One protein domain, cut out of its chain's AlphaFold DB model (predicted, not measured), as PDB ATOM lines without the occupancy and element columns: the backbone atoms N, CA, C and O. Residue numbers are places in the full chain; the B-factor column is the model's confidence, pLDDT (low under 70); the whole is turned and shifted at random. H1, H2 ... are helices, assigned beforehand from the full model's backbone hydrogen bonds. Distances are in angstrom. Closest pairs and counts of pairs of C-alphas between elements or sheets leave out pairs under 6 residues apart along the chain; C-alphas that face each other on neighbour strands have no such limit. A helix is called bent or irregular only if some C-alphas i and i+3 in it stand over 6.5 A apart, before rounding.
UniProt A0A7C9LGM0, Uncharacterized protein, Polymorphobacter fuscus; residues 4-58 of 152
ATOM      1  N   ASP A   4     146.433 129.327 140.684       98.50
ATOM      2  CA  ASP A   4     146.063 130.000 139.431       98.50
ATOM      3  C   ASP A   4     146.153 129.040 138.237       98.50
ATOM      4  O   ASP A   4     145.211 128.938 137.459       98.50
ATOM      5  N   ARG A   5     147.199 128.200 138.185       98.19
ATOM      6  CA  ARG A   5     147.315 127.157 137.157       98.19
ATOM      7  C   ARG A   5     146.187 126.123 137.231       98.19
ATOM      8  O   ARG A   5     145.768 125.621 136.196       98.19
ATOM      9  N   ALA A   6     145.682 125.800 138.426       98.38
ATOM     10  CA  ALA A   6     144.526 124.910 138.569       98.38
ATOM     11  C   ALA A   6     143.258 125.545 137.983       98.38
ATOM     12  O   ALA A   6     142.506 124.867 137.288       98.38
ATOM     13  N   LEU A   7     143.055 126.843 138.230       98.62
ATOM     14  CA  LEU A   7     141.929 127.602 137.692       98.62
ATOM     15  C   LEU A   7     142.010 127.717 136.162       98.62
ATOM     16  O   LEU A   7     141.006 127.474 135.501       98.62
ATOM     17  N   ASP A   8     143.197 127.968 135.596       98.62
ATOM     18  CA  ASP A   8     143.418 127.971 134.140       98.62
ATOM     19  C   ASP A   8     143.031 126.628 133.493       98.62
ATOM     20  O   ASP A   8     142.385 126.600 132.446       98.62
ATOM     21  N   ILE A   9     143.415 125.503 134.112       98.50
ATOM     22  CA  ILE A   9     143.096 124.155 133.613       98.50
ATOM     23  C   ILE A   9     141.585 123.902 133.666       98.50
ATOM     24  O   ILE A   9     141.021 123.409 132.692       98.50
ATOM     25  N   ILE A  10     140.919 124.256 134.769       98.56
ATOM     26  CA  ILE A  10     139.466 124.072 134.914       98.56
ATOM     27  C   ILE A  10     138.709 124.952 133.909       98.56
ATOM     28  O   ILE A  10     137.782 124.475 133.259       98.56
ATOM     29  N   ALA A  11     139.140 126.201 133.710       98.25
ATOM     30  CA  ALA A  11     138.544 127.108 132.730       98.25
ATOM     31  C   ALA A  11     138.725 126.625 131.277       98.25
ATOM     32  O   ALA A  11     137.832 126.809 130.453       98.25
ATOM     33  N   ALA A  12     139.863 125.999 130.952       98.12
ATOM     34  CA  ALA A  12     140.160 125.518 129.601       98.12
ATOM     35  C   ALA A  12     139.596 124.119 129.286       98.12
ATOM     36  O   ALA A  12     139.322 123.820 128.124       98.12
ATOM     37  N   CYS A  13     139.465 123.244 130.287       97.75
ATOM     38  CA  CYS A  13     139.164 121.820 130.090       97.75
ATOM     39  C   CYS A  13     137.880 121.332 130.786       97.75
ATOM     40  O   CYS A  13     137.481 120.187 130.556       97.75
ATOM     41  N   GLY A  14     137.240 122.168 131.605       98.12
ATOM     42  CA  GLY A  14     136.061 121.818 132.396       98.12
ATOM     43  C   GLY A  14     136.394 121.169 133.745       98.12
ATOM     44  O   GLY A  14     137.549 121.108 134.174       98.12
ATOM     45  N   ALA A  15     135.366 120.661 134.419       98.00
ATOM     46  CA  ALA A  15     135.455 119.977 135.706       98.00
ATOM     47  C   ALA A  15     135.858 118.492 135.596       98.00
ATOM     48  O   ALA A  15     136.190 117.884 136.612       98.00
ATOM     49  N   ASP A  16     135.821 117.900 134.397       97.44
ATOM     50  CA  ASP A  16     136.138 116.484 134.155       97.44
ATOM     51  C   ASP A  16     137.658 116.191 134.209       97.44
ATOM     52  O   ASP A  16     138.392 116.559 133.281       97.44
ATOM     53  N   PRO A  17     138.156 115.438 135.218       97.25
ATOM     54  CA  PRO A  17     139.578 115.125 135.334       97.25
ATOM     55  C   PRO A  17     140.136 114.317 134.161       97.25
ATOM     56  O   PRO A  17     141.347 114.344 133.932       97.25
ATOM     57  N   ALA A  18     139.299 113.591 133.410       96.69
ATOM     58  CA  ALA A  18     139.742 112.824 132.249       96.69
ATOM     59  C   ALA A  18     140.258 113.727 131.115       96.69
ATOM     60  O   ALA A  18     141.149 113.308 130.375       96.69
ATOM     61  N   ARG A  19     139.757 114.969 131.023       96.00
ATOM     62  CA  ARG A  19     140.127 115.958 129.995       96.00
ATOM     63  C   ARG A  19     141.387 116.755 130.336       96.00
ATOM     64  O   ARG A  19     141.985 117.348 129.444       96.00
ATOM     65  N   TRP A  20     141.790 116.783 131.607       97.44
ATOM     66  CA  TRP A  20     142.964 117.536 132.059       97.44
ATOM     67  C   TRP A  20     144.286 116.893 131.603       97.44
ATOM     68  O   TRP A  20     144.354 115.658 131.503       97.44
ATOM     69  N   PRO A  21     145.359 117.693 131.411       98.00
ATOM     70  CA  PRO A  21     146.711 117.187 131.171       98.00
ATOM     71  C   PRO A  21     147.126 116.149 132.222       98.00
ATOM     72  O   PRO A  21     146.887 116.316 133.421       98.00
ATOM     73  N   ALA A  22     147.710 115.038 131.769       98.00
ATOM     74  CA  ALA A  22     147.928 113.857 132.609       98.00
ATOM     75  C   ALA A  22     148.925 114.097 133.759       98.00
ATOM     76  O   ALA A  22     148.781 113.514 134.833       98.00
ATOM     77  N   ASP A  23     149.908 114.962 133.528       97.62
ATOM     78  CA  ASP A  23     150.921 115.427 134.472       97.62
ATOM     79  C   ASP A  23     150.371 116.449 135.484       97.62
ATOM     80  O   ASP A  23     150.753 116.432 136.655       97.62
ATOM     81  N   GLU A  24     149.421 117.294 135.072       97.50
ATOM     82  CA  GLU A  24     148.833 118.330 135.933       97.50
ATOM     83  C   GLU A  24     147.620 117.842 136.744       97.50
ATOM     84  O   GLU A  24     147.341 118.381 137.820       97.50
ATOM     85  N   ARG A  25     146.928 116.781 136.296       98.38
ATOM     86  CA  ARG A  25     145.702 116.235 136.917       98.38
ATOM     87  C   ARG A  25     145.827 116.020 138.427       98.38
ATOM     88  O   ARG A  25     144.948 116.429 139.183       98.38
ATOM     89  N   ALA A  26     146.915 115.396 138.880       98.19
ATOM     90  CA  ALA A  26     147.148 115.154 140.307       98.19
ATOM     91  C   ALA A  26     147.318 116.464 141.101       98.19
ATOM     92  O   ALA A  26     146.915 116.543 142.261       98.19
ATOM     93  N   GLY A  27     147.867 117.507 140.468       97.75
ATOM     94  CA  GLY A  27     148.005 118.845 141.038       97.75
ATOM     95  C   GLY A  27     146.672 119.573 141.199       97.75
ATOM     96  O   GLY A  27     146.464 120.193 142.239       97.75
ATOM     97  N   VAL A  28     145.762 119.469 140.220       97.94
ATOM     98  CA  VAL A  28     144.393 120.012 140.335       97.94
ATOM     99  C   VAL A  28     143.637 119.290 141.456       97.94
ATOM    100  O   VAL A  28     143.082 119.933 142.343       97.94
ATOM    101  N   LEU A  29     143.673 117.950 141.473       98.25
ATOM    102  CA  LEU A  29     142.969 117.141 142.478       98.25
ATOM    103  C   LEU A  29     143.458 117.417 143.907       98.25
ATOM    104  O   LEU A  29     142.637 117.526 144.816       98.25
ATOM    105  N   ALA A  30     144.765 117.599 144.115       98.25
ATOM    106  CA  ALA A  30     145.327 117.966 145.417       98.25
ATOM    107  C   ALA A  30     144.861 119.349 145.920       98.25
ATOM    108  O   ALA A  30     144.875 119.598 147.124       98.25
ATOM    109  N   LEU A  31     144.432 120.235 145.014       98.12
ATOM    110  CA  LEU A  31     143.897 121.563 145.322       98.12
ATOM    111  C   LEU A  31     142.361 121.606 145.368       98.12
ATOM    112  O   LEU A  31     141.808 122.665 145.636       98.12
ATOM    113  N   SER A  32     141.657 120.484 145.177       96.19
ATOM    114  CA  SER A  32     140.180 120.434 145.184       96.19
ATOM    115  C   SER A  32     139.524 120.877 146.503       96.19
ATOM    116  O   SER A  32     138.348 121.227 146.508       96.19
ATOM    117  N   GLY A  33     140.277 120.898 147.610       97.06
ATOM    118  CA  GLY A  33     139.848 121.457 148.896       97.06
ATOM    119  C   GLY A  33     140.050 122.974 149.055       97.06
ATOM    120  O   GLY A  33     139.591 123.533 150.049       97.06
ATOM    121  N   ASP A  34     140.731 123.653 148.122       98.44
ATOM    122  CA  ASP A  34     140.785 125.119 148.103       98.44
ATOM    123  C   ASP A  34     139.415 125.677 147.674       98.44
ATOM    124  O   ASP A  34     138.859 125.217 146.674       98.44
ATOM    125  N   PRO A  35     138.860 126.680 148.378       98.50
ATOM    126  CA  PRO A  35     137.492 127.132 148.137       98.50
ATOM    127  C   PRO A  35     137.258 127.730 146.743       98.50
ATOM    128  O   PRO A  35     136.135 127.657 146.253       98.50
ATOM    129  N   ALA A  36     138.270 128.306 146.084       98.25
ATOM    130  CA  ALA A  36     138.101 128.844 144.733       98.25
ATOM    131  C   ALA A  36     138.247 127.762 143.661       98.25
ATOM    132  O   ALA A  36     137.530 127.798 142.667       98.25
ATOM    133  N   VAL A  37     139.128 126.780 143.875       98.50
ATOM    134  CA  VAL A  37     139.216 125.601 142.999       98.50
ATOM    135  C   VAL A  37     137.919 124.790 143.088       98.50
ATOM    136  O   VAL A  37     137.354 124.434 142.059       98.50
ATOM    137  N   ALA A  38     137.384 124.585 144.296       98.56
ATOM    138  CA  ALA A  38     136.080 123.959 144.505       98.56
ATOM    139  C   ALA A  38     134.933 124.736 143.830       98.56
ATOM    140  O   ALA A  38     134.078 124.123 143.189       98.56
ATOM    141  N   ALA A  39     134.928 126.072 143.924       98.56
ATOM    142  CA  ALA A  39     133.936 126.912 143.251       98.56
ATOM    143  C   ALA A  39     134.025 126.806 141.717       98.56
ATOM    144  O   ALA A  39     133.003 126.586 141.074       98.56
ATOM    145  N   ALA A  40     135.229 126.873 141.139       98.50
ATOM    146  CA  ALA A  40     135.434 126.742 139.695       98.50
ATOM    147  C   ALA A  40     135.013 125.357 139.164       98.50
ATOM    148  O   ALA A  40     134.393 125.259 138.107       98.50
ATOM    149  N   LEU A  41     135.290 124.281 139.913       98.62
ATOM    150  CA  LEU A  41     134.801 122.936 139.583       98.62
ATOM    151  C   LEU A  41     133.266 122.862 139.619       98.62
ATOM    152  O   LEU A  41     132.660 122.268 138.728       98.62
ATOM    153  N   ALA A  42     132.632 123.476 140.623       98.38
ATOM    154  CA  ALA A  42     131.175 123.518 140.741       98.38
ATOM    155  C   ALA A  42     130.506 124.368 139.644       98.38
ATOM    156  O   ALA A  42     129.402 124.039 139.216       98.38
ATOM    157  N   GLU A  43     131.169 125.426 139.171       98.31
ATOM    158  CA  GLU A  43     130.712 126.286 138.072       98.31
ATOM    159  C   GLU A  43     130.834 125.599 136.701       98.31
ATOM    160  O   GLU A  43     129.912 125.671 135.890       98.31
ATOM    161  N   ALA A  44     131.931 124.874 136.452       98.19
ATOM    162  CA  ALA A  44     132.151 124.170 135.186       98.19
ATOM    163  C   ALA A  44     131.308 122.884 135.040       98.19
ATOM    164  O   ALA A  44     130.866 122.555 133.938       98.19
ATOM    165  N   ALA A  45     131.029 122.173 136.140       98.25
ATOM    166  CA  ALA A  45     130.269 120.917 136.138       98.25
ATOM    167  C   ALA A  45     128.892 120.950 135.417       98.25
ATOM    168  O   ALA A  45     128.626 120.025 134.645       98.25
ATOM    169  N   PRO A  46     128.000 121.949 135.609       97.94
ATOM    170  CA  PRO A  46     126.723 122.004 134.888       97.94
ATOM    171  C   PRO A  46     126.889 122.242 133.380       97.94
ATOM    172  O   PRO A  46     126.124 121.681 132.595       97.94
ATOM    173  N   LEU A  47     127.896 123.019 132.960       97.06
ATOM    174  CA  LEU A  47     128.205 123.206 131.540       97.06
ATOM    175  C   LEU A  47     128.709 121.896 130.919       97.06
ATOM    176  O   LEU A  47     128.235 121.498 129.856       97.06
ATOM    177  N   ASP A  48     129.604 121.184 131.607       97.38
ATOM    178  CA  ASP A  48     130.071 119.866 131.174       97.38
ATOM    179  C   ASP A  48     128.938 118.843 131.069       97.38
ATOM    180  O   ASP A  48     128.915 118.047 130.126       97.38
ATOM    181  N   ALA A  49     127.978 118.867 131.998       96.25
ATOM    182  CA  ALA A  49     126.800 118.011 131.945       96.25
ATOM    183  C   ALA A  49     125.952 118.299 130.693       96.25
ATOM    184  O   ALA A  49     125.643 117.361 129.956       96.25
ATOM    185  N   LEU A  50     125.663 119.576 130.409       96.44
ATOM    186  CA  LEU A  50     124.907 120.007 129.228       96.44
ATOM    187  C   LEU A  50     125.622 119.628 127.925       96.44
ATOM    188  O   LEU A  50     125.006 119.044 127.037       96.44
ATOM    189  N   LEU A  51     126.928 119.889 127.814       93.19
ATOM    190  CA  LEU A  51     127.722 119.509 126.639       93.19
ATOM    191  C   LEU A  51     127.747 117.987 126.430       93.19
ATOM    192  O   LEU A  51     127.661 117.508 125.299       93.19
ATOM    193  N   THR A  52     127.820 117.215 127.518       92.94
ATOM    194  CA  THR A  52     127.803 115.746 127.459       92.94
ATOM    195  C   THR A  52     126.415 115.199 127.111       92.94
ATOM    196  O   THR A  52     126.310 114.163 126.463       92.94
ATOM    197  N   GLU A  53     125.333 115.867 127.518       93.81
ATOM    198  CA  GLU A  53     123.973 115.550 127.073       93.81
ATOM    199  C   GLU A  53     123.797 115.839 125.577       93.81
ATOM    200  O   GLU A  53     123.341 114.967 124.839       93.81
ATOM    201  N   TRP A  54     124.252 117.004 125.110       90.06
ATOM    202  CA  TRP A  54     124.185 117.399 123.702       90.06
ATOM    203  C   TRP A  54     124.927 116.407 122.794       90.06
ATOM    204  O   TRP A  54     124.353 115.893 121.836       90.06
ATOM    205  N   ALA A  55     126.145 116.011 123.183       88.38
ATOM    206  CA  ALA A  55     126.944 115.000 122.484       88.38
ATOM    207  C   ALA A  55     126.331 113.579 122.482       88.38
ATOM    208  O   ALA A  55     126.778 112.723 121.721       88.38
ATOM    209  N   ARG A  56     125.328 113.296 123.330       85.69
ATOM    210  CA  ARG A  56     124.530 112.050 123.285       85.69
ATOM    211  C   ARG A  56     123.228 112.208 122.499       85.69
ATOM    212  O   ARG A  56     122.722 111.218 121.976       85.69
ATOM    213  N   ALA A  57     122.665 113.417 122.461       81.44
ATOM    214  CA  ALA A  57     121.449 113.736 121.716       81.44
ATOM    215  C   ALA A  57     121.691 113.762 120.198       81.44
ATOM    216  O   ALA A  57     120.781 113.466 119.419       81.44
ATOM    217  N   GLU A  58     122.925 114.045 119.770       65.94
ATOM    218  CA  GLU A  58     123.381 113.804 118.403       65.94
ATOM    219  C   GLU A  58     123.408 112.294 118.094       65.94
ATOM    220  O   GLU A  58     124.404 111.591 118.270       65.94
TER     221      GLU A  58
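This is residues 4 to 58 of the 152 residues of an uncharacterized protein of Polymorphobacter fuscus (UniProt A0A7C9LGM0). Look for a long helix, H3, whose first arm, H3a, runs side by side with a shorter helix, H1, while residues 50 to 58, of which 50 to 57 belong to H3, stick out past the body as a free arm. The small helix H2 sits near H1 at a slant, and the bend in H3 turns its second arm, H3b, by a shallow 28 degrees. The printed part has 55 residues with three named helices, in the order H1, H2, H3, and no named strand; the class is all helix. The whole is compact, with a radius of gyration of the C-alphas of 11.5 A, yet elongated in outline, spanning 34 by 22 by 14 A.

Begin with the longest helix, H3, residues 35 to 57. By its hydrogen bonds it was assigned as one helix, but it is bent: C-alphas 43 and 46 are 6.7 A apart. Read it as two arms, H3a, residues 35 to 43, and H3b, residues 46 to 57, whose lines stand at a shallow tilt of 28 degrees. Next find H1, residues 4 to 13, which touches H3a; the closest C-alphas are those of Leu 7 and Val 37, 6.3 A apart. The two run the same way at a shallow tilt of 8 degrees. Then find H2, residues 25 to 30, which is close to H1 but not clearly touching it, with the C-alphas of Ala 6 and Val 28 the closest at 5.2 A. H1 and H2 run opposite ways at a steep tilt of 52 degrees. H2 and H3a are only just apart, their closest C-alphas 8.1 A from each other. H3b touches no helix and is apart from both H1 and H2. In H1, H2, H3a and H3b, every O i to N i+4 pair is within hydrogen-bond range.

Find C-alpha 35 at (137.492, 127.132, 148.137); from there H3a runs 12.2 A to C-alpha 43. H3b covers 16.4 A, from C-alpha 46 to C-alpha 57 at (121.449, 113.736, 121.716). Go back to C-alpha 4 at (146.063, 130.000, 139.431), where H1 begins; it reaches C-alpha 13 after 14.2 A. H2, six residues, runs from Arg 25 to Ala 30.

The two C-alphas farthest apart are those of Asp 34 and Glu 58, at 36.2 A. Without residues 50 to 58, which stand free, the body has 46 residues and spans 25 by 21 by 13 A. The printed part has no cut. The link from H1 to H2 is long, with 11 residues, and that from H2 to H3 is tight, with 4. The mean pLDDT of the printed part is 96.2, and residue 58 is the one printed residue under 70.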